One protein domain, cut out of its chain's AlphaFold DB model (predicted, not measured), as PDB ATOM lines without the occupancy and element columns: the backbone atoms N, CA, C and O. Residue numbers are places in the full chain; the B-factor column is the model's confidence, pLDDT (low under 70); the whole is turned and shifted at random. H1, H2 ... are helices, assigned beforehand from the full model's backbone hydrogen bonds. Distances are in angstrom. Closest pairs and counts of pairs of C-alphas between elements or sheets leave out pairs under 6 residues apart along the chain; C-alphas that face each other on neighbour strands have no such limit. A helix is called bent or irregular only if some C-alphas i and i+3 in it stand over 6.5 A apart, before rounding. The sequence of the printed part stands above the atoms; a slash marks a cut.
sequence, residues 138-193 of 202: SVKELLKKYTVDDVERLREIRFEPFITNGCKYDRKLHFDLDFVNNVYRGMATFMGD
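AT A GLANCE: This is residues 138 to 193 of the 202 residues of an uncharacterized protein of Diversispora epigaea (UniProt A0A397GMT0). One long helix, H3, makes the longest axis, and two short helices, H1 and H2, fold into a hairpin that packs on it. The 56 printed residues hold three named helices, H1, H2, H3, and no named strand: all helix. The whole is compact, radius of gyration of the C-alphas 11.4 A, but elongated, spanning 34 by 17 by 16 A.

HOW THE PARTS SIT: H1, residues 138 to 146, touches H2, residues 151 to 159, in a helical hairpin at a steep tilt of 39 degrees; the closest C-alphas, of Tyr 146 and Leu 154, are 6.3 A apart. H3, residues 171 to 191, touches H1 with residues 176 to 184 alone, the same way at a shallow tilt of 13 degrees; the closest C-alphas, of Val 139 and Leu 177, are 5.8 A apart. H2 and H3, another helical hairpin, touch at a shallow tilt of 30 degrees; the closest C-alphas, of Val 151 and Ala 188, are 6.4 A apart. Every O i to N i+4 pair is within hydrogen-bond range in H1, 4 of 5 in H2 and 14 of 17 in H3.

IN THESE COORDINATES: H1 begins at C-alpha 138 (111.788, 147.309, 173.847) and is 12.5 A long; H2 is 13.0 A. H3, 28.3 A, ends at C-alpha 191 (124.401, 165.432, 162.600); it is irregular, C-alphas 173 and 176 being 7.8 A apart, with a kink of 31 degrees near residue 178.

THE WHOLE: The printed part has no cut. The link H2 to H3 is long, 11 residues. pLDDT is under 70 at residues 166 and 191 to 193.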
ATOM      1  N   SER A 138     110.843 147.457 174.963       90.25
ATOM      2  CA  SER A 138     111.788 147.309 173.847       90.25
ATOM      3  C   SER A 138     112.068 148.645 173.150       90.25
ATOM      4  O   SER A 138     113.223 149.003 172.924       90.25
ATOM      5  N   VAL A 139     111.021 149.428 172.875       91.44
ATOM      6  CA  VAL A 139     111.130 150.759 172.261       91.44
ATOM      7  C   VAL A 139     111.843 151.729 173.203       91.44
ATOM      8  O   VAL A 139     112.755 152.439 172.782       91.44
ATOM      9  N   LYS A 140     111.493 151.726 174.498       91.88
ATOM     10  CA  LYS A 140     112.175 152.538 175.523       91.88
ATOM     11  C   LYS A 140     113.669 152.205 175.609       91.88
ATOM     12  O   LYS A 140     114.487 153.113 175.736       91.88
ATOM     13  N   GLU A 141     114.030 150.926 175.567       92.00
ATOM     14  CA  GLU A 141     115.424 150.467 175.595       92.00
ATOM     15  C   GLU A 141     116.185 150.895 174.341       92.00
ATOM     16  O   GLU A 141     117.302 151.397 174.458       92.00
ATOM     17  N   LEU A 142     115.570 150.786 173.161       91.88
ATOM     18  CA  LEU A 142     116.175 151.232 171.909       91.88
ATOM     19  C   LEU A 142     116.397 152.753 171.884       91.88
ATOM     20  O   LEU A 142     117.480 153.210 171.525       91.88
ATOM     21  N   LEU A 143     115.413 153.542 172.327       92.00
ATOM     22  CA  LEU A 143     115.545 155.000 172.445       92.00
ATOM     23  C   LEU A 143     116.682 155.389 173.396       92.00
ATOM     24  O   LEU A 143     117.511 156.230 173.056       92.00
ATOM     25  N   LYS A 144     116.771 154.739 174.564       91.00
ATOM     26  CA  LYS A 144     117.887 154.936 175.502       91.00
ATOM     27  C   LYS A 144     119.229 154.575 174.870       91.00
ATOM     28  O   LYS A 144     120.178 155.331 175.023       91.00
ATOM     29  N   LYS A 145     119.299 153.461 174.135       90.38
ATOM     30  CA  LYS A 145     120.509 153.011 173.431       90.38
ATOM     31  C   LYS A 145     121.020 154.061 172.437       90.38
ATOM     32  O   LYS A 145     122.227 154.239 172.316       90.38
ATOM     33  N   TYR A 146     120.119 154.754 171.742       90.75
ATOM     34  CA  TYR A 146     120.478 155.802 170.781       90.75
ATOM     35  C   TYR A 146     120.635 157.200 171.385       90.75
ATOM     36  O   TYR A 146     121.070 158.115 170.686       90.75
ATOM     37  N   THR A 147     120.292 157.393 172.659       88.00
ATOM     38  CA  THR A 147     120.487 158.671 173.350       88.00
ATOM     39  C   THR A 147     121.944 158.764 173.793       88.00
ATOM     40  O   THR A 147     122.289 158.423 174.923       88.00
ATOM     41  N   VAL A 148     122.805 159.158 172.860       85.94
ATOM     42  CA  VAL A 148     124.238 159.367 173.074       85.94
ATOM     43  C   VAL A 148     124.617 160.778 172.642       85.94
ATOM     44  O   VAL A 148     124.079 161.293 171.663       85.94
ATOM     45  N   ASP A 149     125.560 161.381 173.357       81.38
ATOM     46  CA  ASP A 149     125.988 162.768 173.121       81.38
ATOM     47  C   ASP A 149     127.029 162.894 171.991       81.38
ATOM     48  O   ASP A 149     127.419 163.998 171.614       81.38
ATOM     49  N   ASP A 150     127.485 161.762 171.446       83.00
ATOM     50  CA  ASP A 150     128.496 161.685 170.395       83.00
ATOM     51  C   ASP A 150     127.951 161.024 169.119       83.00
ATOM     52  O   ASP A 150     127.384 159.926 169.132       83.00
ATOM     53  N   VAL A 151     128.166 161.701 167.991       82.81
ATOM     54  CA  VAL A 151     127.709 161.273 166.666       82.81
ATOM     55  C   VAL A 151     128.477 160.044 166.185       82.81
ATOM     56  O   VAL A 151     127.863 159.171 165.570       82.81
ATOM     57  N   GLU A 152     129.781 159.938 166.460       83.81
ATOM     58  CA  GLU A 152     130.553 158.751 166.066       83.81
ATOM     59  C   GLU A 152     130.056 157.524 166.830       83.81
ATOM     60  O   GLU A 152     129.734 156.498 166.225       83.81
ATOM     61  N   ARG A 153     129.822 157.670 168.138       85.81
ATOM     62  CA  ARG A 153     129.195 156.617 168.935       85.81
ATOM     63  C   ARG A 153     127.809 156.222 168.422       85.81
ATOM     64  O   ARG A 153     127.496 155.032 168.354       85.81
ATOM     65  N   LEU A 154     126.978 157.184 168.017       87.56
ATOM     66  CA  LEU A 154     125.669 156.888 167.424       87.56
ATOM     67  C   LEU A 154     125.798 156.106 166.107       87.56
ATOM     68  O   LEU A 154     124.971 155.233 165.828       87.56
ATOM     69  N   ARG A 155     126.823 156.392 165.291       84.69
ATOM     70  CA  ARG A 155     127.087 155.659 164.043       84.69
ATOM     71  C   ARG A 155     127.448 154.206 164.310       84.69
ATOM     72  O   ARG A 155     126.911 153.347 163.621       84.69
ATOM     73  N   GLU A 156     128.281 153.930 165.310       87.19
ATOM     74  CA  GLU A 156     128.630 152.558 165.705       87.19
ATOM     75  C   GLU A 156     127.388 151.771 166.146       87.19
ATOM     76  O   GLU A 156     127.053 150.735 165.570       87.19
ATOM     77  N   ILE A 157     126.648 152.318 167.117       88.25
ATOM     78  CA  ILE A 157     125.485 151.677 167.752       88.25
ATOM     79  C   ILE A 157     124.372 151.373 166.736       88.25
ATOM     80  O   ILE A 157     123.641 150.389 166.862       88.25
ATOM     81  N   ARG A 158     124.228 152.208 165.705       80.19
ATOM     82  CA  ARG A 158     123.217 152.071 164.647       80.19
ATOM     83  C   ARG A 158     123.399 150.826 163.771       80.19
ATOM     84  O   ARG A 158     122.414 150.344 163.199       80.19
ATOM     85  N   PHE A 159     124.629 150.344 163.596       82.25
ATOM     86  CA  PHE A 159     124.882 149.135 162.804       82.25
ATOM     87  C   PHE A 159     124.538 147.855 163.564       82.25
ATOM     88  O   PHE A 159     124.345 146.811 162.940       82.25
ATOM     89  N   GLU A 160     124.402 147.933 164.885       87.19
ATOM     90  CA  GLU A 160     123.929 146.812 165.681       87.19
ATOM     91  C   GLU A 160     122.452 146.495 165.375       87.19
ATOM     92  O   GLU A 160     121.661 147.401 165.091       87.19
ATOM     93  N   PRO A 161     122.035 145.221 165.476       86.25
ATOM     94  CA  PRO A 161     120.635 144.850 165.328       86.25
ATOM     95  C   PRO A 161     119.743 145.607 166.323       86.25
ATOM     96  O   PRO A 161     119.997 145.609 167.530       86.25
ATOM     97  N   PHE A 162     118.676 146.229 165.819       86.06
ATOM     98  CA  PHE A 162     117.647 146.865 166.652       86.06
ATOM     99  C   PHE A 162     116.601 145.858 167.162       86.06
ATOM    100  O   PHE A 162     115.885 146.136 168.121       86.06
ATOM    101  N   ILE A 163     116.528 144.680 166.536       85.06
ATOM    102  CA  ILE A 163     115.738 143.537 167.000       85.06
ATOM    103  C   ILE A 163     116.636 142.675 167.881       85.06
ATOM    104  O   ILE A 163     117.658 142.153 167.428       85.06
ATOM    105  N   THR A 164     116.253 142.514 169.143       71.94
ATOM    106  CA  THR A 164     116.955 141.634 170.075       71.94
ATOM    107  C   THR A 164     116.701 140.163 169.721       71.94
ATOM    108  O   THR A 164     115.662 139.799 169.174       71.94
ATOM    109  N   ASN A 165     117.672 139.295 170.021       71.12
ATOM    110  CA  ASN A 165     117.596 137.830 169.878       71.12
ATOM    111  C   ASN A 165     117.693 137.254 168.452       71.12
ATOM    112  O   ASN A 165     117.487 136.056 168.272       71.12
ATOM    113  N   GLY A 166     118.031 138.059 167.439       69.62
ATOM    114  CA  GLY A 166     118.256 137.549 166.075       69.62
ATOM    115  C   GLY A 166     116.994 137.009 165.389       69.62
ATOM    116  O   GLY A 166     117.088 136.273 164.405       69.62
ATOM    117  N   CYS A 167     115.813 137.365 165.902       80.19
ATOM    118  CA  CYS A 167     114.536 137.031 165.288       80.19
ATOM    119  C   CYS A 167     114.406 137.680 163.902       80.19
ATOM    120  O   CYS A 167     114.931 138.765 163.644       80.19
ATOM    121  N   LYS A 168     113.658 137.028 163.005       87.94
ATOM    122  CA  LYS A 168     113.280 137.641 161.726       87.94
ATOM    123  C   LYS A 168     112.368 138.840 161.974       87.94
ATOM    124  O   LYS A 168     111.537 138.810 162.880       87.94
ATOM    125  N   TYR A 169     112.499 139.859 161.127       89.31
ATOM    126  CA  TYR A 169     111.602 141.005 161.154       89.31
ATOM    127  C   TYR A 169     110.151 140.562 160.941       89.31
ATOM    128  O   TYR A 169     109.821 139.889 159.965       89.31
ATOM    129  N   ASP A 170     109.298 140.995 161.859       90.50
ATOM    130  CA  ASP A 170     107.844 140.891 161.791       90.50
ATOM    131  C   ASP A 170     107.271 142.305 161.884       90.50
ATOM    132  O   ASP A 170     107.510 143.004 162.869       90.50
ATOM    133  N   ARG A 171     106.508 142.723 160.871       90.69
ATOM    134  CA  ARG A 171     105.937 144.072 160.798       90.69
ATOM    135  C   ARG A 171     104.983 144.377 161.953       90.69
ATOM    136  O   ARG A 171     104.934 145.515 162.383       90.69
ATOM    137  N   LYS A 172     104.202 143.418 162.447       89.19
ATOM    138  CA  LYS A 172     103.242 143.672 163.533       89.19
ATOM    139  C   LYS A 172     103.942 143.902 164.870       89.19
ATOM    140  O   LYS A 172     103.424 144.653 165.680       89.19
ATOM    141  N   LEU A 173     105.091 143.261 165.080       87.38
ATOM    142  CA  LEU A 173     105.828 143.314 166.346       87.38
ATOM    143  C   LEU A 173     106.958 144.351 166.353       87.38
ATOM    144  O   LEU A 173     107.290 144.891 167.399       87.38
ATOM    145  N   HIS A 174     107.576 144.617 165.202       91.62
ATOM    146  CA  HIS A 174     108.816 145.399 165.127       91.62
ATOM    147  C   HIS A 174     108.662 146.721 164.370       91.62
ATOM    148  O   HIS A 174     109.671 147.381 164.125       91.62
ATOM    149  N   PHE A 175     107.443 147.113 163.979       92.00
ATOM    150  CA  PHE A 175     107.215 148.362 163.245       92.00
ATOM    151  C   PHE A 175     107.763 149.580 163.995       92.00
ATOM    152  O   PHE A 175     108.532 150.341 163.415       92.00
ATOM    153  N   ASP A 176     107.446 149.724 165.283       92.06
ATOM    154  CA  ASP A 176     107.896 150.876 166.074       92.06
ATOM    155  C   ASP A 176     109.419 150.885 166.270       92.06
ATOM    156  O   ASP A 176     110.055 151.935 166.190       92.06
ATOM    157  N   LEU A 177     110.030 149.711 166.465       92.19
ATOM    158  CA  LEU A 177     111.485 149.582 166.593       92.19
ATOM    159  C   LEU A 177     112.207 149.945 165.288       92.19
ATOM    160  O   LEU A 177     113.212 150.655 165.311       92.19
ATOM    161  N   ASP A 178     111.685 149.479 164.153       92.25
ATOM    162  CA  ASP A 178     112.217 149.809 162.831       92.25
ATOM    163  C   ASP A 178     112.039 151.297 162.517       92.25
ATOM    164  O   ASP A 178     112.973 151.943 162.040       92.25
ATOM    165  N   PHE A 179     110.889 151.879 162.868       92.44
ATOM    166  CA  PHE A 179     110.652 153.314 162.748       92.44
ATOM    167  C   PHE A 179     111.688 154.123 163.536       92.44
ATOM    168  O   PHE A 179     112.349 154.988 162.962       92.44
ATOM    169  N   VAL A 180     111.899 153.804 164.820       92.06
ATOM    170  CA  VAL A 180     112.913 154.466 165.656       92.06
ATOM    171  C   VAL A 180     114.306 154.324 165.041       92.06
ATOM    172  O   VAL A 180     114.997 155.324 164.849       92.06
ATOM    173  N   ASN A 181     114.715 153.111 164.664       91.50
ATOM    174  CA  ASN A 181     116.005 152.877 164.016       91.50
ATOM    175  C   ASN A 181     116.164 153.705 162.725       91.50
ATOM    176  O   ASN A 181     117.214 154.313 162.516       91.50
ATOM    177  N   ASN A 182     115.129 153.806 161.890       90.19
ATOM    178  CA  ASN A 182     115.169 154.592 160.654       90.19
ATOM    179  C   ASN A 182     115.263 156.106 160.905       90.19
ATOM    180  O   ASN A 182     116.025 156.789 160.218       90.19
ATOM    181  N   VAL A 183     114.568 156.632 161.918       90.00
ATOM    182  CA  VAL A 183     114.678 158.048 162.312       90.00
ATOM    183  C   VAL A 183     116.103 158.370 162.755       90.00
ATOM    184  O   VAL A 183     116.722 159.284 162.212       90.00
ATOM    185  N   TYR A 184     116.672 157.580 163.670       87.81
ATOM    186  CA  TYR A 184     118.048 157.798 164.125       87.81
ATOM    187  C   TYR A 184     119.066 157.582 163.005       87.81
ATOM    188  O   TYR A 184     120.097 158.260 162.993       87.81
ATOM    189  N   ARG A 185     118.771 156.705 162.028       84.69
ATOM    190  CA  ARG A 185     119.547 156.529 160.789       84.69
ATOM    191  C   ARG A 185     119.579 157.791 159.933       84.69
ATOM    192  O   ARG A 185     120.659 158.218 159.526       84.69
ATOM    193  N   GLY A 186     118.431 158.419 159.717       83.38
ATOM    194  CA  GLY A 186     118.362 159.715 159.046       83.38
ATOM    195  C   GLY A 186     119.109 160.791 159.833       83.38
ATOM    196  O   GLY A 186     119.986 161.462 159.296       83.38
ATOM    197  N   MET A 187     118.837 160.896 161.135       80.81
ATOM    198  CA  MET A 187     119.372 161.971 161.967       80.81
ATOM    199  C   MET A 187     120.900 162.001 162.026       80.81
ATOM    200  O   MET A 187     121.463 163.061 161.784       80.81
ATOM    201  N   ALA A 188     121.608 160.890 162.271       76.69
ATOM    202  CA  ALA A 188     123.081 160.978 162.322       76.69
ATOM    203  C   ALA A 188     123.751 161.193 160.949       76.69
ATOM    204  O   ALA A 188     124.931 161.537 160.906       76.69
ATOM    205  N   THR A 189     123.016 161.056 159.836       75.06
ATOM    206  CA  THR A 189     123.491 161.562 158.537       75.06
ATOM    207  C   THR A 189     123.530 163.089 158.561       75.06
ATOM    208  O   THR A 189     124.537 163.673 158.177       75.06
ATOM    209  N   PHE A 190     122.487 163.731 159.094       71.25
ATOM    210  CA  PHE A 190     122.456 165.184 159.270       71.25
ATOM    211  C   PHE A 190     123.445 165.659 160.342       71.25
ATOM    212  O   PHE A 190     124.170 166.622 160.121       71.25
ATOM    213  N   MET A 191     123.527 164.993 161.498       69.19
ATOM    214  CA  MET A 191     124.401 165.432 162.600       69.19
ATOM    215  C   MET A 191     125.902 165.373 162.265       69.19
ATOM    216  O   MET A 191     126.705 166.032 162.914       69.19
ATOM    217  N   GLY A 192     126.293 164.571 161.273       64.19
ATOM    218  CA  GLY A 192     127.681 164.454 160.829       64.19
ATOM    219  C   GLY A 192     128.152 165.547 159.872       64.19
ATOM    220  O   GLY A 192     129.349 165.625 159.597       64.19
ATOM    221  N   ASP A 193     127.235 166.350 159.336       67.06
ATOM    222  CA  ASP A 193     127.561 167.389 158.370       67.06
ATOM    223  C   ASP A 193     127.962 168.678 159.101       67.06
ATOM    224  O   ASP A 193     127.172 169.277 159.829       67.06
TER     225      ASP A 193